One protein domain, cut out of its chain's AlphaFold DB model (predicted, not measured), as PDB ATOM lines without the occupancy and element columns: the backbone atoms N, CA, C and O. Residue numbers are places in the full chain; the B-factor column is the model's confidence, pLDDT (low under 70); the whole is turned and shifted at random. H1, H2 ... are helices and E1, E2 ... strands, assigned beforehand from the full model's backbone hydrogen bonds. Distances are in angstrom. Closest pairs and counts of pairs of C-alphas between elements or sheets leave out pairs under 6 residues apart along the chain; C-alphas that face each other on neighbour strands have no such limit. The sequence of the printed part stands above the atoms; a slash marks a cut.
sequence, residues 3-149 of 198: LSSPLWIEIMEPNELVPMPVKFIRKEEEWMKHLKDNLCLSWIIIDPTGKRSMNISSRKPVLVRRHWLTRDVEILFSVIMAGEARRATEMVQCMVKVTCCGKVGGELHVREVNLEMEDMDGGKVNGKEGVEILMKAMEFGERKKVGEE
ATOM      1  N   LEU A   3     132.078 117.597 168.703       83.56
ATOM      2  CA  LEU A   3     131.578 118.027 170.018       83.56
ATOM      3  C   LEU A   3     132.680 118.474 170.991       83.56
ATOM      4  O   LEU A   3     132.394 119.229 171.912       83.56
ATOM      5  N   SER A   4     133.914 118.002 170.808       83.94
ATOM      6  CA  SER A   4     135.056 118.299 171.683       83.94
ATOM      7  C   SER A   4     136.168 119.086 170.988       83.94
ATOM      8  O   SER A   4     137.086 119.553 171.657       83.94
ATOM      9  N   SER A   5     136.103 119.241 169.664       89.94
ATOM     10  CA  SER A   5     136.991 120.129 168.915       89.94
ATOM     11  C   SER A   5     136.472 121.569 168.946       89.94
ATOM     12  O   SER A   5     135.263 121.768 169.091       89.94
ATOM     13  N   PRO A   6     137.346 122.571 168.753       91.62
ATOM     14  CA  PRO A   6     136.933 123.936 168.439       91.62
ATOM     15  C   PRO A   6     135.843 123.978 167.365       91.62
ATOM     16  O   PRO A   6     135.903 123.225 166.389       91.62
ATOM     17  N   LEU A   7     134.859 124.859 167.539       90.38
ATOM     18  CA  LEU A   7     133.887 125.168 166.502       90.38
ATOM     19  C   LEU A   7     134.631 125.816 165.333       90.38
ATOM     20  O   LEU A   7     135.155 126.925 165.457       90.38
ATOM     21  N   TRP A   8     134.655 125.103 164.214       91.62
ATOM     22  CA  TRP A   8     135.273 125.533 162.973       91.62
ATOM     23  C   TRP A   8     134.399 125.089 161.808       91.62
ATOM     24  O   TRP A   8     134.150 123.893 161.643       91.62
ATOM     25  N   ILE A   9     133.917 126.045 161.018       92.25
ATOM     26  CA  ILE A   9     133.159 125.767 159.794       92.25
ATOM     27  C   ILE A   9     133.866 126.481 158.651       92.25
ATOM     28  O   ILE A   9     133.831 127.705 158.592       92.25
ATOM     29  N   GLU A  10     134.495 125.715 157.769       91.62
ATOM     30  CA  GLU A  10     135.129 126.208 156.544       91.62
ATOM     31  C   GLU A  10     134.151 126.031 155.378       91.62
ATOM     32  O   GLU A  10     133.541 124.967 155.251       91.62
ATOM     33  N   ILE A  11     133.976 127.068 154.556       89.75
ATOM     34  CA  ILE A  11     133.143 126.984 153.343       89.75
ATOM     35  C   ILE A  11     133.971 126.604 152.118       89.75
ATOM     36  O   ILE A  11     133.453 125.925 151.238       89.75
ATOM     37  N   MET A  12     135.219 127.065 152.045       90.06
ATOM     38  CA  MET A  12     136.039 126.890 150.851       90.06
ATOM     39  C   MET A  12     136.679 125.508 150.797       90.06
ATOM     40  O   MET A  12     137.092 124.950 151.819       90.06
ATOM     41  N   GLU A  13     136.789 124.958 149.589       87.88
ATOM     42  CA  GLU A  13     137.514 123.711 149.387       87.88
ATOM     43  C   GLU A  13     139.032 123.918 149.535       87.88
ATOM     44  O   GLU A  13     139.566 125.002 149.268       87.88
ATOM     45  N   PRO A  14     139.788 122.876 149.928       84.06
ATOM     46  CA  PRO A  14     141.238 122.971 149.995       84.06
ATOM     47  C   PRO A  14     141.842 123.384 148.644       84.06
ATOM     48  O   PRO A  14     141.706 122.675 147.649       84.06
ATOM     49  N   ASN A  15     142.594 124.490 148.638       83.50
ATOM     50  CA  ASN A  15     143.223 125.106 147.456       83.50
ATOM     51  C   ASN A  15     142.264 125.797 146.475       83.50
ATOM     52  O   ASN A  15     142.706 126.219 145.404       83.50
ATOM     53  N   GLU A  16     140.990 125.955 146.827       89.56
ATOM     54  CA  GLU A  16     140.087 126.816 146.077       89.56
ATOM     55  C   GLU A  16     140.558 128.274 146.168       89.56
ATOM     56  O   GLU A  16     140.967 128.759 147.225       89.56
ATOM     57  N   LEU A  17     140.520 128.979 145.040       89.06
ATOM     58  CA  LEU A  17     140.843 130.396 144.961       89.06
ATOM     59  C   LEU A  17     139.724 131.110 144.223       89.06
ATOM     60  O   LEU A  17     139.499 130.872 143.037       89.06
ATOM     61  N   VAL A  18     139.052 132.023 144.919       89.31
ATOM     62  CA  VAL A  18     137.980 132.826 144.328       89.31
ATOM     63  C   VAL A  18     138.531 134.218 144.018       89.31
ATOM     64  O   VAL A  18     138.932 134.926 144.949       89.31
ATOM     65  N   PRO A  19     138.578 134.638 142.741       86.50
ATOM     66  CA  PRO A  19     139.084 135.952 142.378       86.50
ATOM     67  C   PRO A  19     138.179 137.038 142.952       86.50
ATOM     68  O   PRO A  19     136.951 136.985 142.863       86.50
ATOM     69  N   MET A  20     138.800 138.051 143.539       82.31
ATOM     70  CA  MET A  20     138.107 139.173 144.140       82.31
ATOM     71  C   MET A  20     138.166 140.370 143.188       82.31
ATOM     72  O   MET A  20     139.251 140.720 142.719       82.31
ATOM     73  N   PRO A  21     137.047 141.071 142.934       71.19
ATOM     74  CA  PRO A  21     136.997 142.179 141.975       71.19
ATOM     75  C   PRO A  21     137.754 143.440 142.440       71.19
ATOM     76  O   PRO A  21     137.618 144.507 141.846       71.19
ATOM     77  N   VAL A  22     138.551 143.343 143.508       71.25
ATOM     78  CA  VAL A  22     139.318 144.444 144.090       71.25
ATOM     79  C   VAL A  22     140.801 144.237 143.786       71.25
ATOM     80  O   VAL A  22     141.389 143.221 144.150       71.25
ATOM     81  N   LYS A  23     141.424 145.226 143.138       68.06
ATOM     82  CA  LYS A  23     142.862 145.208 142.842       68.06
ATOM     83  C   LYS A  23     143.672 145.596 144.076       68.06
ATOM     84  O   LYS A  23     143.322 146.546 144.776       68.06
ATOM     85  N   PHE A  24     144.780 144.896 144.312       66.06
ATOM     86  CA  PHE A  24     145.677 145.197 145.423       66.06
ATOM     87  C   PHE A  24     146.446 146.501 145.148       66.06
ATOM     88  O   PHE A  24     147.308 146.550 144.268       66.06
ATOM     89  N   ILE A  25     146.160 147.567 145.902       67.94
ATOM     90  CA  ILE A  25     146.841 148.868 145.770       67.94
ATOM     91  C   ILE A  25     148.159 148.849 146.567       67.94
ATOM     92  O   ILE A  25     148.262 148.205 147.607       67.94
ATOM     93  N   ARG A  26     149.194 149.556 146.086       65.06
ATOM     94  CA  ARG A  26     150.529 149.598 146.723       65.06
ATOM     95  C   ARG A  26     150.543 150.202 148.133       65.06
ATOM     96  O   ARG A  26     151.405 149.833 148.923       65.06
ATOM     97  N   LYS A  27     149.630 151.122 148.444       75.31
ATOM     98  CA  LYS A  27     149.518 151.744 149.769       75.31
ATOM     99  C   LYS A  27     148.599 150.913 150.658       75.31
ATOM    100  O   LYS A  27     147.386 150.918 150.476       75.31
ATOM    101  N   GLU A  28     149.200 150.215 151.616       73.00
ATOM    102  CA  GLU A  28     148.525 149.252 152.493       73.00
ATOM    103  C   GLU A  28     147.364 149.873 153.288       73.00
ATOM    104  O   GLU A  28     146.287 149.288 153.348       73.00
ATOM    105  N   GLU A  29     147.543 151.085 153.819       76.62
ATOM    106  CA  GLU A  29     146.526 151.783 154.621       76.62
ATOM    107  C   GLU A  29     145.283 152.174 153.805       76.62
ATOM    108  O   GLU A  29     144.154 151.907 154.221       76.62
ATOM    109  N   GLU A  30     145.477 152.761 152.619       81.00
ATOM    110  CA  GLU A  30     144.385 153.150 151.711       81.00
ATOM    111  C   GLU A  30     143.601 151.918 151.233       81.00
ATOM    112  O   GLU A  30     142.372 151.927 151.176       81.00
ATOM    113  N   TRP A  31     144.315 150.829 150.951       77.50
ATOM    114  CA  TRP A  31     143.747 149.541 150.569       77.50
ATOM    115  C   TRP A  31     142.924 148.891 151.691       77.50
ATOM    116  O   TRP A  31     141.793 148.465 151.460       77.50
ATOM    117  N   MET A  32     143.471 148.809 152.910       84.25
ATOM    118  CA  MET A  32     142.771 148.203 154.047       84.25
ATOM    119  C   MET A  32     141.494 148.972 154.368       84.25
ATOM    120  O   MET A  32     140.456 148.365 154.639       84.25
ATOM    121  N   LYS A  33     141.557 150.306 154.278       85.88
ATOM    122  CA  LYS A  33     140.383 151.165 154.382       85.88
ATOM    123  C   LYS A  33     139.376 150.867 153.270       85.88
ATOM    124  O   LYS A  33     138.206 150.660 153.562       85.88
ATOM    125  N   HIS A  34     139.822 150.738 152.021       85.50
ATOM    126  CA  HIS A  34     138.935 150.398 150.908       85.50
ATOM    127  C   HIS A  34     138.215 149.053 151.107       85.50
ATOM    128  O   HIS A  34     137.016 148.963 150.847       85.50
ATOM    129  N   LEU A  35     138.907 148.010 151.584       87.19
ATOM    130  CA  LEU A  35     138.265 146.731 151.914       87.19
ATOM    131  C   LEU A  35     137.236 146.886 153.032       87.19
ATOM    132  O   LEU A  35     136.143 146.331 152.949       87.19
ATOM    133  N   LYS A  36     137.579 147.651 154.068       88.19
ATOM    134  CA  LYS A  36     136.682 147.908 155.190       88.19
ATOM    135  C   LYS A  36     135.403 148.621 154.743       88.19
ATOM    136  O   LYS A  36     134.311 148.185 155.090       88.19
ATOM    137  N   ASP A  37     135.546 149.651 153.917       86.81
ATOM    138  CA  ASP A  37     134.439 150.522 153.527       86.81
ATOM    139  C   ASP A  37     133.532 149.860 152.473       86.81
ATOM    140  O   ASP A  37     132.319 150.080 152.468       86.81
ATOM    141  N   ASN A  38     134.074 149.001 151.600       86.19
ATOM    142  CA  ASN A  38     133.339 148.493 150.433       86.19
ATOM    143  C   ASN A  38     132.863 147.045 150.548       86.19
ATOM    144  O   ASN A  38     131.941 146.655 149.832       86.19
ATOM    145  N   LEU A  39     133.423 146.239 151.452       89.00
ATOM    146  CA  LEU A  39     133.002 144.847 151.577       89.00
ATOM    147  C   LEU A  39     131.791 144.687 152.470       89.00
ATOM    148  O   LEU A  39     131.663 145.334 153.507       89.00
ATOM    149  N   CYS A  40     130.912 143.779 152.059       90.75
ATOM    150  CA  CYS A  40     129.833 143.284 152.889       90.75
ATOM    151  C   CYS A  40     129.831 141.756 152.861       90.75
ATOM    152  O   CYS A  40     130.055 141.163 151.808       90.75
ATOM    153  N   LEU A  41     129.532 141.127 153.994       91.88
ATOM    154  CA  LEU A  41     129.367 139.680 154.106       91.88
ATOM    155  C   LEU A  41     128.122 139.375 154.932       91.88
ATOM    156  O   LEU A  41     127.817 140.082 155.886       91.88
ATOM    157  N   SER A  42     127.393 138.326 154.562       91.19
ATOM    158  CA  SER A  42     126.269 137.820 155.343       91.19
ATOM    159  C   SER A  42     126.446 136.328 155.558       91.19
ATOM    160  O   SER A  42     126.292 135.554 154.619       91.19
ATOM    161  N   TRP A  43     126.735 135.927 156.792       92.75
ATOM    162  CA  TRP A  43     126.753 134.521 157.178       92.75
ATOM    163  C   TRP A  43     125.469 134.183 157.915       92.75
ATOM    164  O   TRP A  43     125.250 134.655 159.029       92.75
ATOM    165  N   ILE A  44     124.606 133.387 157.292       91.94
ATOM    166  CA  ILE A  44     123.284 133.067 157.829       91.94
ATOM    167  C   ILE A  44     123.262 131.601 158.227       91.94
ATOM    168  O   ILE A  44     123.506 130.728 157.400       91.94
ATOM    169  N   ILE A  45     122.918 131.340 159.482       91.94
ATOM    170  CA  ILE A  45     122.561 129.995 159.928       91.94
ATOM    171  C   ILE A  45     121.043 129.883 159.884       91.94
ATOM    172  O   ILE A  45     120.331 130.788 160.325       91.94
ATOM    173  N   ILE A  46     120.564 128.770 159.340       92.56
ATOM    174  CA  ILE A  46     119.146 128.457 159.197       92.56
ATOM    175  C   ILE A  46     118.856 127.218 160.041       92.56
ATOM    176  O   ILE A  46     119.488 126.183 159.857       92.56
ATOM    177  N   ASP A  47     117.884 127.330 160.941       92.00
ATOM    178  CA  ASP A  47     117.254 126.194 161.603       92.00
ATOM    179  C   ASP A  47     115.908 125.930 160.905       92.00
ATOM    180  O   ASP A  47     114.930 126.656 161.140       92.00
ATOM    181  N   PRO A  48     115.847 124.929 160.009       91.62
ATOM    182  CA  PRO A  48     114.638 124.634 159.252       91.62
ATOM    183  C   PRO A  48     113.524 124.070 160.142       91.62
ATOM    184  O   PRO A  48     112.349 124.333 159.883       91.62
ATOM    185  N   THR A  49     113.877 123.347 161.208       92.62
ATOM    186  CA  THR A  49     112.925 122.742 162.148       92.62
ATOM    187  C   THR A  49     112.227 123.827 162.960       92.62
ATOM    188  O   THR A  49     110.999 123.863 163.039       92.62
ATOM    189  N   GLY A  50     113.008 124.764 163.501       87.19
ATOM    190  CA  GLY A  50     112.514 125.936 164.222       87.19
ATOM    191  C   GLY A  50     111.999 127.067 163.325       87.19
ATOM    192  O   GLY A  50     111.573 128.096 163.849       87.19
ATOM    193  N   LYS A  51     112.054 126.910 161.990       90.12
ATOM    194  CA  LYS A  51     111.690 127.922 160.975       90.12
ATOM    195  C   LYS A  51     112.287 129.304 161.265       90.12
ATOM    196  O   LYS A  51     111.605 130.329 161.194       90.12
ATOM    197  N   ARG A  52     113.568 129.332 161.619       89.81
ATOM    198  CA  ARG A  52     114.273 130.540 162.062       89.81
ATOM    199  C   ARG A  52     115.645 130.631 161.425       89.81
ATOM    200  O   ARG A  52     116.221 129.637 160.993       89.81
ATOM    201  N   SER A  53     116.168 131.843 161.363       91.12
ATOM    202  CA  SER A  53     117.513 132.097 160.877       91.12
ATOM    203  C   SER A  53     118.132 133.269 161.618       91.12
ATOM    204  O   SER A  53     117.435 134.125 162.167       91.12
ATOM    205  N   MET A  54     119.458 133.291 161.643       89.75
ATOM    206  CA  MET A  54     120.229 134.362 162.256       89.75
ATOM    207  C   MET A  54     121.447 134.663 161.396       89.75
ATOM    208  O   MET A  54     122.145 133.750 160.953       89.75
ATOM    209  N   ASN A  55     121.708 135.950 161.184       90.88
ATOM    210  CA  ASN A  55     122.969 136.404 160.621       90.88
ATOM    211  C   ASN A  55     123.999 136.540 161.749       90.88
ATOM    212  O   ASN A  55     123.754 137.253 162.721       90.88
ATOM    213  N   ILE A  56     125.137 135.867 161.615       90.69
ATOM    214  CA  ILE A  56     126.216 135.839 162.615       90.69
ATOM    215  C   ILE A  56     127.438 136.662 162.198       90.69
ATOM    216  O   ILE A  56     128.507 136.564 162.792       90.69
ATOM    217  N   SER A  57     127.276 137.496 161.174       91.62
ATOM    218  CA  SER A  57     128.291 138.426 160.689       91.62
ATOM    219  C   SER A  57     127.850 139.874 160.909       91.62
ATOM    220  O   SER A  57     126.668 140.205 160.821       91.62
ATOM    221  N   SER A  58     128.809 140.767 161.147       90.56
ATOM    222  CA  SER A  58     128.594 142.208 161.354       90.56
ATOM    223  C   SER A  58     128.132 142.977 160.110       90.56
ATOM    224  O   SER A  58     128.068 144.204 160.149       90.56
ATOM    225  N   ARG A  59     127.842 142.295 158.995       89.62
ATOM    226  CA  ARG A  59     127.653 142.844 157.643       89.62
ATOM    227  C   ARG A  59     128.874 143.559 157.070       89.62
ATOM    228  O   ARG A  59     129.257 143.231 155.958       89.62
ATOM    229  N   LYS A  60     129.478 144.499 157.796       91.94
ATOM    230  CA  LYS A  60     130.724 145.203 157.460       91.94
ATOM    231  C   LYS A  60     131.916 144.629 158.234       91.94
ATOM    232  O   LYS A  60     131.712 144.119 159.343       91.94
ATOM    233  N   PRO A  61     133.148 144.713 157.705       94.12
ATOM    234  CA  PRO A  61     134.336 144.292 158.433       94.12
ATOM    235  C   PRO A  61     134.539 145.108 159.714       94.12
ATOM    236  O   PRO A  61     134.617 146.338 159.685       94.12
ATOM    237  N   VAL A  62     134.704 144.427 160.845       93.19
ATOM    238  CA  VAL A  62     135.097 145.074 162.109       93.19
ATOM    239  C   VAL A  62     136.605 145.327 162.149       93.19
ATOM    240  O   VAL A  62     137.053 146.361 162.656       93.19
ATOM    241  N   LEU A  63     137.387 144.437 161.529       92.56
ATOM    242  CA  LEU A  63     138.840 144.518 161.438       92.56
ATOM    243  C   LEU A  63     139.317 144.030 160.068       92.56
ATOM    244  O   LEU A  63     138.861 143.005 159.573       92.56
ATOM    245  N   VAL A  64     140.271 144.753 159.493       92.44
ATOM    246  CA  VAL A  64     141.071 144.305 158.352       92.44
ATOM    247  C   VAL A  64     142.517 144.400 158.802       92.44
ATOM    248  O   VAL A  64     142.932 145.448 159.299       92.44
ATOM    249  N   ARG A  65     143.269 143.309 158.691       91.31
ATOM    250  CA  ARG A  65     144.680 143.284 159.082       91.31
ATOM    251  C   ARG A  65     145.481 142.400 158.151       91.31
ATOM    252  O   ARG A  65     144.942 141.535 157.471       91.31
ATOM    253  N   ARG A  66     146.793 142.590 158.170       88.69
ATOM    254  CA  ARG A  66     147.716 141.686 157.502       88.69
ATOM    255  C   ARG A  66     148.230 140.657 158.491       88.69
ATOM    256  O   ARG A  66     148.711 141.017 159.566       88.69
ATOM    257  N   HIS A  67     148.131 139.385 158.129       87.94
ATOM    258  CA  HIS A  67     148.717 138.315 158.910       87.94
ATOM    259  C   HIS A  67     150.245 138.465 158.893       87.94
ATOM    260  O   HIS A  67     150.868 138.625 157.840       87.94
ATOM    261  N   TRP A  68     150.860 138.475 160.074       83.88
ATOM    262  CA  TRP A  68     152.264 138.863 160.247       83.88
ATOM    263  C   TRP A  68     153.238 137.889 159.568       83.88
ATOM    264  O   TRP A  68     154.259 138.324 159.035       83.88
ATOM    265  N   LEU A  69     152.903 136.592 159.563       85.50
ATOM    266  CA  LEU A  69     153.752 135.525 159.032       85.50
ATOM    267  C   LEU A  69     153.526 135.306 157.533       85.50
ATOM    268  O   LEU A  69     154.458 135.410 156.742       85.50
ATOM    269  N   THR A  70     152.284 135.018 157.139       85.38
ATOM    270  CA  THR A  70     151.947 134.650 155.750       85.38
ATOM    271  C   THR A  70     151.813 135.855 154.831       85.38
ATOM    272  O   THR A  70     151.887 135.710 153.618       85.38
ATOM    273  N   ARG A  71     151.650 137.059 155.400       87.00
ATOM    274  CA  ARG A  71     151.345 138.302 154.675       87.00
ATOM    275  C   ARG A  71     149.998 138.299 153.953       87.00
ATOM    276  O   ARG A  71     149.732 139.268 153.233       87.00
ATOM    277  N   ASP A  72     149.161 137.296 154.197       89.88
ATOM    278  CA  ASP A  72     147.771 137.269 153.753       89.88
ATOM    279  C   ASP A  72     146.969 138.376 154.439       89.88
ATOM    280  O   ASP A  72     147.324 138.867 155.517       89.88
ATOM    281  N   VAL A  73     145.887 138.796 153.797       90.25
ATOM    282  CA  VAL A  73     144.957 139.776 154.349       90.25
ATOM    283  C   VAL A  73     143.834 139.029 155.053       90.25
ATOM    284  O   VAL A  73     143.140 138.231 154.435       90.25
ATOM    285  N   GLU A  74     143.640 139.313 156.335       93.56
ATOM    286  CA  GLU A  74     142.524 138.807 157.126       93.56
ATOM    287  C   GLU A  74     141.462 139.896 157.267       93.56
ATOM    288  O   GLU A  74     141.736 141.003 157.748       93.56
ATOM    289  N   ILE A  75     140.237 139.567 156.874       94.31
ATOM    290  CA  ILE A  75     139.066 140.433 156.983       94.31
ATOM    291  C   ILE A  75     138.106 139.758 157.957       94.31
ATOM    292  O   ILE A  75     137.657 138.637 157.725       94.31
ATOM    293  N   LEU A  76     137.804 140.437 159.061       95.12
ATOM    294  CA  LEU A  76     136.993 139.892 160.142       95.12
ATOM    295  C   LEU A  76     135.621 140.551 160.160       95.12
ATOM    296  O   LEU A  76     135.503 141.776 160.248       95.12
ATOM    297  N   PHE A  77     134.594 139.715 160.169       95.31
ATOM    298  CA  PHE A  77     133.222 140.076 160.490       95.31
ATOM    299  C   PHE A  77     132.870 139.374 161.789       95.31
ATOM    300  O   PHE A  77     133.159 138.192 161.946       95.31
ATOM    301  N   SER A  78     132.272 140.072 162.747       93.88
ATOM    302  CA  SER A  78     132.097 139.481 164.071       93.88
ATOM    303  C   SER A  78     130.833 139.940 164.754       93.88
ATOM    304  O   SER A  78     130.518 141.119 164.680       93.88
ATOM    305  N   VAL A  79     130.158 139.020 165.447       92.12
ATOM    306  CA  VAL A  79     129.012 139.281 166.318       92.12
ATOM    307  C   VAL A  79     129.308 138.833 167.742       92.12
ATOM    308  O   VAL A  79     129.835 137.748 167.964       92.12
ATOM    309  N   ILE A  80     128.961 139.679 168.715       91.69
ATOM    310  CA  ILE A  80     129.068 139.351 170.139       91.69
ATOM    311  C   ILE A  80     127.740 138.757 170.599       91.69
ATOM    312  O   ILE A  80     126.687 139.365 170.397       91.69
ATOM    313  N   MET A  81     127.800 137.583 171.217       89.81
ATOM    314  CA  MET A  81     126.646 136.854 171.740       89.81
ATOM    315  C   MET A  81     126.827 136.577 173.233       89.81
ATOM    316  O   MET A  81     127.942 136.622 173.758       89.81
ATOM    317  N   ALA A  82     125.726 136.288 173.925       88.06
ATOM    318  CA  ALA A  82     125.799 135.740 175.274       88.06
ATOM    319  C   ALA A  82     126.428 134.339 175.219       88.06
ATOM    320  O   ALA A  82     126.088 133.545 174.343       88.06
ATOM    321  N   GLY A  83     127.361 134.061 176.126       82.69
ATOM    322  CA  GLY A  83     127.984 132.747 176.258       82.69
ATOM    323  C   GLY A  83     127.138 131.760 177.065       82.69
ATOM    324  O   GLY A  83     126.008 132.050 177.468       82.69
ATOM    325  N   GLU A  84     127.704 130.583 177.326       70.75
ATOM    326  CA  GLU A  84     127.103 129.574 178.199       70.75
ATOM    327  C   GLU A  84     126.975 130.097 179.648       70.75
ATOM    328  O   GLU A  84     127.846 130.785 180.175       70.75
ATOM    329  N   ALA A  85     125.860 129.769 180.307       59.47
ATOM    330  CA  ALA A  85     125.337 130.395 181.524       59.47
ATOM    331  C   ALA A  85     126.114 130.128 182.836       59.47
ATOM    332  O   ALA A  85     125.505 130.047 183.904       59.47
ATOM    333  N   ARG A  86     127.449 130.005 182.821       57.72
ATOM    334  CA  ARG A  86     128.222 129.915 184.075       57.72
ATOM    335  C   ARG A  86     128.314 131.265 184.784       57.72
ATOM    336  O   ARG A  86     128.418 131.299 186.011       57.72
ATOM    337  N   ARG A  87     128.255 132.382 184.046       57.56
ATOM    338  CA  ARG A  87     128.153 133.746 184.597       57.56
ATOM    339  C   ARG A  87     127.258 134.626 183.728       57.56
ATOM    340  O   ARG A  87     127.389 134.632 182.514       57.56
ATOM    341  N   ALA A  88     126.451 135.489 184.351       60.53
ATOM    342  CA  ALA A  88     125.586 136.456 183.653       60.53
ATOM    343  C   ALA A  88     126.336 137.485 182.771       60.53
ATOM    344  O   ALA A  88     125.713 138.250 182.045       60.53
ATOM    345  N   THR A  89     127.671 137.530 182.848       70.62
ATOM    346  CA  THR A  89     128.544 138.437 182.075       70.62
ATOM    347  C   THR A  89     129.405 137.701 181.050       70.62
ATOM    348  O   THR A  89     130.345 138.277 180.502       70.62
ATOM    349  N   GLU A  90     129.150 136.411 180.836       86.25
ATOM    350  CA  GLU A  90     129.880 135.605 179.868       86.25
ATOM    351  C   GLU A  90     129.419 135.954 178.454       86.25
ATOM    352  O   GLU A  90     128.229 135.939 178.141       86.25
ATOM    353  N   MET A  91     130.377 136.328 177.614       90.88
ATOM    354  CA  MET A  91     130.148 136.682 176.221       90.88
ATOM    355  C   MET A  91     131.043 135.817 175.351       90.88
ATOM    356  O   MET A  91     132.152 135.461 175.749       90.88
ATOM    357  N   VAL A  92     130.579 135.533 174.147       92.56
ATOM    358  CA  VAL A  92     131.394 134.905 173.118       92.56
ATOM    359  C   VAL A  92     131.413 135.776 171.884       92.56
ATOM    360  O   VAL A  92     130.443 136.458 171.539       92.56
ATOM    361  N   GLN A  93     132.547 135.741 171.217       94.25
ATOM    362  CA  GLN A  93     132.744 136.354 169.935       94.25
ATOM    363  C   GLN A  93     132.557 135.300 168.854       94.25
ATOM    364  O   GLN A  93     133.368 134.390 168.716       94.25
ATOM    365  N   CYS A  94     131.503 135.447 168.064       94.06
ATOM    366  CA  CYS A  94     131.332 134.720 166.819       94.06
ATOM    367  C   CYS A  94     132.055 135.500 165.716       94.06
ATOM    368  O   CYS A  94     131.868 136.717 165.599       94.06
ATOM    369  N   MET A  95     132.924 134.847 164.950       95.44
ATOM    370  CA  MET A  95     133.784 135.515 163.983       95.44
ATOM    371  C   MET A  95     133.831 134.753 162.670       95.44
ATOM    372  O   MET A  95     134.240 133.599 162.623       95.44
ATOM    373  N   VAL A  96     133.455 135.444 161.601       96.19
ATOM    374  CA  VAL A  96     133.700 135.019 160.229       96.19
ATOM    375  C   VAL A  96     134.985 135.688 159.764       96.19
ATOM    376  O   VAL A  96     135.068 136.920 159.711       96.19
ATOM    377  N   LYS A  97     135.988 134.884 159.436       95.69
ATOM    378  CA  LYS A  97     137.273 135.333 158.911       95.69
ATOM    379  C   LYS A  97     137.361 134.958 157.444       95.69
ATOM    380  O   LYS A  97     137.220 133.797 157.079       95.69
ATOM    381  N   VAL A  98     137.606 135.970 156.624       94.56
ATOM    382  CA  VAL A  98     137.917 135.829 155.204       94.56
ATOM    383  C   VAL A  98     139.421 136.044 155.060       94.56
ATOM    384  O   VAL A  98     139.921 137.127 155.381       94.56
ATOM    385  N   THR A  99     140.136 135.020 154.603       93.44
ATOM    386  CA  THR A  99     141.571 135.085 154.320       93.44
ATOM    387  C   THR A  99     141.770 135.261 152.826       93.44
ATOM    388  O   THR A  99     141.338 134.434 152.020       93.44
ATOM    389  N   CYS A 100     142.467 136.329 152.457       90.94
ATOM    390  CA  CYS A 100     142.768 136.638 151.073       90.94
ATOM    391  C   CYS A 100     144.277 136.630 150.819       90.94
ATOM    392  O   CYS A 100     145.041 137.294 151.522       90.94
ATOM    393  N   CYS A 101     144.695 135.940 149.761       88.19
ATOM    394  CA  CYS A 101     146.073 135.916 149.284       88.19
ATOM    395  C   CYS A 101     146.216 136.719 147.984       88.19
ATOM    396  O   CYS A 101     145.263 136.890 147.222       88.19
ATOM    397  N   GLY A 102     147.416 137.222 147.704       81.19
ATOM    398  CA  GLY A 102     147.678 137.977 146.482       81.19
ATOM    399  C   GLY A 102     149.027 138.681 146.500       81.19
ATOM    400  O   GLY A 102     149.709 138.753 147.524       81.19
ATOM    401  N   LYS A 103     149.423 139.213 145.342       70.94
ATOM    402  CA  LYS A 103     150.655 139.998 145.186       70.94
ATOM    403  C   LYS A 103     150.330 141.485 145.112       70.94
ATOM    404  O   LYS A 103     149.283 141.884 144.606       70.94
ATOM    405  N   VAL A 104     151.267 142.311 145.575       66.12
ATOM    406  CA  VAL A 104     151.132 143.769 145.504       66.12
ATOM    407  C   VAL A 104     150.979 144.218 144.048       66.12
ATOM    408  O   VAL A 104     151.837 143.906 143.226       66.12
ATOM    409  N   GLY A 105     149.913 144.961 143.733       65.31
ATOM    410  CA  GLY A 105     149.607 145.407 142.368       65.31
ATOM    411  C   GLY A 105     148.884 144.374 141.494       65.31
ATOM    412  O   GLY A 105     148.631 144.665 140.328       65.31
ATOM    413  N   GLY A 106     148.572 143.190 142.032       74.44
ATOM    414  CA  GLY A 106     147.882 142.108 141.326       74.44
ATOM    415  C   GLY A 106     146.447 141.872 141.801       74.44
ATOM    416  O   GLY A 106     145.866 142.671 142.542       74.44
ATOM    417  N   GLU A 107     145.886 140.748 141.356       77.88
ATOM    418  CA  GLU A 107     144.563 140.269 141.758       77.88
ATOM    419  C   GLU A 107     144.599 139.643 143.154       77.88
ATOM    420  O   GLU A 107     145.502 138.868 143.494       77.88
ATOM    421  N   LEU A 108     143.604 139.997 143.967       85.19
ATOM    422  CA  LEU A 108     143.377 139.388 145.267       85.19
ATOM    423  C   LEU A 108     142.475 138.165 145.086       85.19
ATOM    424  O   LEU A 108     141.484 138.230 144.365       85.19
ATOM    425  N   HIS A 109     142.799 137.076 145.769       89.56
ATOM    426  CA  HIS A 109     141.984 135.870 145.786       89.56
ATOM    427  C   HIS A 109     141.565 135.574 147.214       89.56
ATOM    428  O   HIS A 109     142.397 135.616 148.122       89.56
ATOM    429  N   VAL A 110     140.288 135.265 147.413       92.00
ATOM    430  CA  VAL A 110     139.835 134.632 148.649       92.00
ATOM    431  C   VAL A 110     140.332 133.193 148.619       92.00
ATOM    432  O   VAL A 110     140.193 132.523 147.597       92.00
ATOM    433  N   ARG A 111     140.955 132.757 149.711       91.88
ATOM    434  CA  ARG A 111     141.505 131.405 149.864       91.88
ATOM    435  C   ARG A 111     140.798 130.619 150.961       91.88
ATOM    436  O   ARG A 111     140.697 129.406 150.859       91.88
ATOM    437  N   GLU A 112     140.361 131.301 152.015       93.88
ATOM    438  CA  GLU A 112     139.676 130.663 153.137       93.88
ATOM    439  C   GLU A 112     138.537 131.557 153.613       93.88
ATOM    440  O   GLU A 112     138.673 132.787 153.676       93.88
ATOM    441  N   VAL A 113     137.429 130.929 153.988       94.38
ATOM    442  CA  VAL A 113     136.347 131.566 154.727       94.38
ATOM    443  C   VAL A 113     135.901 130.617 155.829       94.38
ATOM    444  O   VAL A 113     135.173 129.651 155.580       94.38
ATOM    445  N   ASN A 114     136.284 130.945 157.062       94.62
ATOM    446  CA  ASN A 114     135.901 130.184 158.245       94.62
ATOM    447  C   ASN A 114     135.034 130.974 159.210       94.62
ATOM    448  O   ASN A 114     135.193 132.179 159.406       94.62
ATOM    449  N   LEU A 115     134.158 130.230 159.875       94.75
ATOM    450  CA  LEU A 115     133.507 130.622 161.107       94.75
ATOM    451  C   LEU A 115     134.229 129.990 162.295       94.75
ATOM    452  O   LEU A 115     134.371 128.768 162.362       94.75
ATOM    453  N   GLU A 116     134.578 130.816 163.273       94.69
ATOM    454  CA  GLU A 116     135.066 130.380 164.575       94.69
ATOM    455  C   GLU A 116     134.377 131.135 165.716       94.69
ATOM    456  O   GLU A 116     133.759 132.187 165.523       94.69
ATOM    457  N   MET A 117     134.468 130.583 166.926       94.50
ATOM    458  CA  MET A 117     133.923 131.207 168.128       94.50
ATOM    459  C   MET A 117     134.959 131.210 169.253       94.50
ATOM    460  O   MET A 117     135.630 130.206 169.502       94.50
ATOM    461  N   GLU A 118     135.104 132.357 169.914       93.25
ATOM    462  CA  GLU A 118     136.099 132.589 170.961       93.25
ATOM    463  C   GLU A 118     135.442 133.178 172.212       93.25
ATOM    464  O   GLU A 118     134.583 134.058 172.128       93.25
ATOM    465  N   ASP A 119     135.823 132.675 173.381       91.69
ATOM    466  CA  ASP A 119     135.373 133.198 174.665       91.69
ATOM    467  C   ASP A 119     136.169 134.450 175.084       91.69
ATOM    468  O   ASP A 119     137.146 134.869 174.459       91.69
ATOM    469  N   MET A 120     135.772 135.072 176.193       89.94
ATOM    470  CA  MET A 120     136.464 136.259 176.716       89.94
ATOM    471  C   MET A 120     137.870 135.985 177.280       89.94
ATOM    472  O   MET A 120     138.578 136.921 177.662       89.94
ATOM    473  N   ASP A 121     138.250 134.721 177.415       86.81
ATOM    474  CA  ASP A 121     139.560 134.275 177.872       86.81
ATOM    475  C   ASP A 121     140.516 133.977 176.704       86.81
ATOM    476  O   ASP A 121     141.705 133.744 176.939       86.81
ATOM    477  N   GLY A 122     140.029 134.077 175.465       85.56
ATOM    478  CA  GLY A 122     140.751 133.740 174.242       85.56
ATOM    479  C   GLY A 122     140.712 132.247 173.901       85.56
ATOM    480  O   GLY A 122     141.445 131.785 173.027       85.56
ATOM    481  N   GLY A 123     139.906 131.473 174.629       89.56
ATOM    482  CA  GLY A 123     139.676 130.059 174.386       89.56
ATOM    483  C   GLY A 123     138.730 129.854 173.210       89.56
ATOM    484  O   GLY A 123     137.737 130.563 173.057       89.56
ATOM    485  N   LYS A 124     139.026 128.863 172.365       92.19
ATOM    486  CA  LYS A 124     138.097 128.450 171.312       92.19
ATOM    487  C   LYS A 124     136.932 127.686 171.926       92.19
ATOM    488  O   LYS A 124     137.141 126.711 172.647       92.19
ATOM    489  N   VAL A 125     135.719 128.109 171.592       93.25
ATOM    490  CA  VAL A 125     134.493 127.423 172.003       93.25
ATOM    491  C   VAL A 125     134.386 126.121 171.217       93.25
ATOM    492  O   VAL A 125     134.626 126.105 170.011       93.25
ATOM    493  N   ASN A 126     134.068 125.015 171.888       92.38
ATOM    494  CA  ASN A 126     133.933 123.717 171.221       92.38
ATOM    495  C   ASN A 126     132.639 123.635 170.390       92.38
ATOM    496  O   ASN A 126     131.721 124.436 170.564       92.38
ATOM    497  N   GLY A 127     132.541 122.651 169.495       91.56
ATOM    498  CA  GLY A 127     131.389 122.516 168.602       91.56
ATOM    499  C   GLY A 127     130.052 122.321 169.324       91.56
ATOM    500  O   GLY A 127     129.045 122.869 168.880       91.56
ATOM    501  N   LYS A 128     130.023 121.593 170.450       91.12
ATOM    502  CA  LYS A 128     128.788 121.374 171.222       91.12
ATOM    503  C   LYS A 128     128.280 122.686 171.825       91.12
ATOM    504  O   LYS A 128     127.163 123.102 171.539       91.12
ATOM    505  N   GLU A 129     129.125 123.337 172.615       91.56
ATOM    506  CA  GLU A 129     128.832 124.608 173.284       91.56
ATOM    507  C   GLU A 129     128.501 125.707 172.267       91.56
ATOM    508  O   GLU A 129     127.533 126.445 172.428       91.56
ATOM    509  N   GLY A 130     129.244 125.763 171.159       92.12
ATOM    510  CA  GLY A 130     129.004 126.722 170.088       92.12
ATOM    511  C   GLY A 130     127.618 126.571 169.455       92.12
ATOM    512  O   GLY A 130     126.925 127.568 169.256       92.12
ATOM    513  N   VAL A 131     127.176 125.338 169.182       91.81
ATOM    514  CA  VAL A 131     125.821 125.081 168.665       91.81
ATOM    515  C   VAL A 131     124.755 125.440 169.701       91.81
ATOM    516  O   VAL A 131     123.766 126.077 169.344       91.81
ATOM    517  N   GLU A 132     124.957 125.109 170.977       91.06
ATOM    518  CA  GLU A 132     124.018 125.467 172.048       91.06
ATOM    519  C   GLU A 132     123.863 126.990 172.196       91.06
ATOM    520  O   GLU A 132     122.743 127.486 172.339       91.06
ATOM    521  N   ILE A 133     124.960 127.749 172.096       91.94
ATOM    522  CA  ILE A 133     124.929 129.217 172.098       91.94
ATOM    523  C   ILE A 133     124.151 129.747 170.893       91.94
ATOM    524  O   ILE A 133     123.287 130.611 171.052       91.94
ATOM    525  N   LEU A 134     124.417 129.222 169.694       91.69
ATOM    526  CA  LEU A 134     123.716 129.635 168.477       91.69
ATOM    527  C   LEU A 134     122.211 129.353 168.569       91.69
ATOM    528  O   LEU A 134     121.412 130.219 168.217       91.69
ATOM    529  N   MET A 135     121.815 128.189 169.091       90.62
ATOM    530  CA  MET A 135     120.407 127.842 169.302       90.62
ATOM    531  C   MET A 135     119.736 128.780 170.310       90.62
ATOM    532  O   MET A 135     118.687 129.348 170.007       90.62
ATOM    533  N   LYS A 136     120.364 129.021 171.470       90.38
ATOM    534  CA  LYS A 136     119.856 129.967 172.481       90.38
ATOM    535  C   LYS A 136     119.721 131.379 171.910       90.38
ATOM    536  O   LYS A 136     118.720 132.049 172.155       90.38
ATOM    537  N   ALA A 137     120.694 131.825 171.118       89.19
ATOM    538  CA  ALA A 137     120.646 133.120 170.448       89.19
ATOM    539  C   ALA A 137     119.512 133.199 169.411       89.19
ATOM    540  O   ALA A 137     118.861 134.232 169.304       89.19
ATOM    541  N   MET A 138     119.215 132.115 168.690       89.25
ATOM    542  CA  MET A 138     118.061 132.056 167.783       89.25
ATOM    543  C   MET A 138     116.707 132.027 168.511       89.25
ATOM    544  O   MET A 138     115.706 132.468 167.946       89.25
ATOM    545  N   GLU A 139     116.662 131.486 169.730       88.88
ATOM    546  CA  GLU A 139     115.450 131.351 170.553       88.88
ATOM    547  C   GLU A 139     115.091 132.624 171.302       88.88
ATOM    548  O   GLU A 139     113.950 133.081 171.250       88.88
ATOM    549  N   PHE A 140     116.076 133.182 171.998       84.00
ATOM    550  CA  PHE A 140     115.887 134.260 172.964       84.00
ATOM    551  C   PHE A 140     116.535 135.573 172.522       84.00
ATOM    552  O   PHE A 140     116.366 136.595 173.184       84.00
ATOM    553  N   GLY A 141     117.296 135.566 171.426       77.06
ATOM    554  CA  GLY A 141     117.951 136.760 170.916       77.06
ATOM    555  C   GLY A 141     116.948 137.785 170.395       77.06
ATOM    556  O   GLY A 141     115.981 137.464 169.701       77.06
ATOM    557  N   GLU A 142     117.205 139.057 170.697       71.25
ATOM    558  CA  GLU A 142     116.427 140.153 170.131       71.25
ATOM    559  C   GLU A 142     116.588 140.180 168.606       71.25
ATOM    560  O   GLU A 142     117.697 140.297 168.077       71.25
ATOM    561  N   ARG A 143     115.463 140.147 167.884       68.44
ATOM    562  CA  ARG A 143     115.435 140.377 166.435       68.44
ATOM    563  C   ARG A 143     115.701 141.851 166.147       68.44
ATOM    564  O   ARG A 143     114.780 142.639 165.948       68.44
ATOM    565  N   LYS A 144     116.971 142.236 166.140       66.44
ATOM    566  CA  LYS A 144     117.392 143.569 165.711       66.44
ATOM    567  C   LYS A 144     117.595 143.589 164.203       66.44
ATOM    568  O   LYS A 144     118.113 142.637 163.619       66.44
ATOM    569  N   LYS A 145     117.214 144.702 163.568       64.44
ATOM    570  CA  LYS A 145     117.759 145.031 162.245       64.44
ATOM    571  C   LYS A 145     119.282 145.061 162.372       64.44
ATOM    572  O   LYS A 145     119.793 145.401 163.438       64.44
ATOM    573  N   VAL A 146     119.985 144.680 161.306       62.47
ATOM    574  CA  VAL A 146     121.448 144.805 161.247       62.47
ATOM    575  C   VAL A 146     121.795 146.230 161.679       62.47
ATOM    576  O   VAL A 146     121.348 147.171 161.024       62.47
ATOM    577  N   GLY A 147     122.475 146.362 162.823       62.34
ATOM    578  CA  GLY A 147     122.804 147.660 163.406       62.34
ATOM    579  C   GLY A 147     123.630 148.494 162.435       62.34
ATOM    580  O   GLY A 147     124.247 147.953 161.510       62.34
ATOM    581  N   GLU A 148     123.633 149.810 162.631       67.69
ATOM    582  CA  GLU A 148     124.527 150.677 161.869       67.69
ATOM    583  C   GLU A 148     125.982 150.223 162.051       67.69
ATOM    584  O   GLU A 148     126.361 149.667 163.086       67.69
ATOM    585  N   GLU A 149     126.813 150.450 161.033       69.62
ATOM    586  CA  GLU A 149     128.220 150.028 161.022       69.62
ATOM    587  C   GLU A 149     128.975 150.472 162.290       69.62
ATOM    588  O   GLU A 149     129.764 149.705 162.852       69.62
TER     589      GLU A 149
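Overview. This is residues 3 to 149 of the 198 residues of an uncharacterized protein of Trifolium subterraneum (UniProt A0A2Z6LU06). A long, twisted antiparallel sheet makes the body: E5, E6, E7 and E8 run back and forth side by side, and the short strands E1 and E2 pair with different parts of E8 along its other side. Helix H2 packs on this sheet near one end of its long strands, H1 packs on E5 near the other end, and the small hairpin of E3 and E4 sits beside H2, outside the large sheet. The printed part has 147 residues with eight named strands and two named helices, in the order E1 E2 H1 E3 E4 E5 E6 E7 E8 H2, and its class is mixed, helices and strands. It is compact, with a radius of gyration of the C-alphas of 16.5 A, and its C-alphas span 48 by 33 by 30 A.

Arrangement. E1, residues 8 to 10, is an edge strand antiparallel to E8, residues 107 to 119, with N 9 and O 115 3.1 A apart, within hydrogen-bond range. E2, residues 18 to 23, is an edge strand on the same side of E8, antiparallel to it, with N 20 and O 108 at 2.8 A. The pairing is staggered: E8 pairs with E2 over residues 107 to 110 and with E1 over residues 114 to 116, and it bends by 53 degrees at residue 115. On the other side of E8 lies E7, residues 91 to 102, antiparallel at 163 degrees, with N 97 and O 114 at 2.8 A. E6, residues 73 to 82, is antiparallel to E7 at 167 degrees, with N 77 and O 96 at 2.9 A. E5, residues 63 to 66, is an edge strand antiparallel to E6 at 145 degrees, with N 65 and O 74 at 2.9 A. E5, E6, E7 and E8 form a meander, each strand the antiparallel neighbour of the one before, and each step is a hairpin. H1, residues 28 to 38, is on this branched sheet; its closest C-alphas to E5 are those of Met 32 and Val 64, 6.1 A apart. H2, residues 127 to 140, is also on it, at a height of 6.6 A over the sheet. The closest C-alphas of E6 and H2 are those of Met 81 and Ala 137, 7.2 A apart. E3, residues 44 to 47, and E4, residues 52 to 55, form a separate antiparallel hairpin, with N 45 and O 54 at 2.9 A. The closest C-alphas of E4 and H2 are those of Met 54 and Met 138, 6.4 A apart. H1 and H2 are apart. In both helices every O i to N i+4 pair is within hydrogen-bond range.

Along the chain. E1, residues 8 to 10, begins at C-alpha 8 (135.273, 125.533, 162.973). E2, residues 18 to 23, is 13.4 A long and H1, residues 28 to 38, is 15.3 A. E3, residues 44 to 47, and E4, residues 52 to 55, are followed by E5, residues 63 to 66. E6, residues 73 to 82, measures 28.7 A and E7, residues 91 to 102, 34.5 A. E8, residues 107 to 119, is 34.9 A long and begins at C-alpha 107 (144.563, 140.269, 141.758). H2, residues 127 to 140, is 19.9 A long and ends at C-alpha 140 (115.887, 134.260, 172.964).

Size, cuts and confidence. The two C-alphas farthest apart are those of Arg 86 and Gly 105, at 49.4 A. The printed part has no cut, and no link between named elements is long. The mean pLDDT of the printed part is 85.7, and the model's confidence is under 70 at residues 23 to 26, 85 to 88, 104 to 105 and 143 to 149.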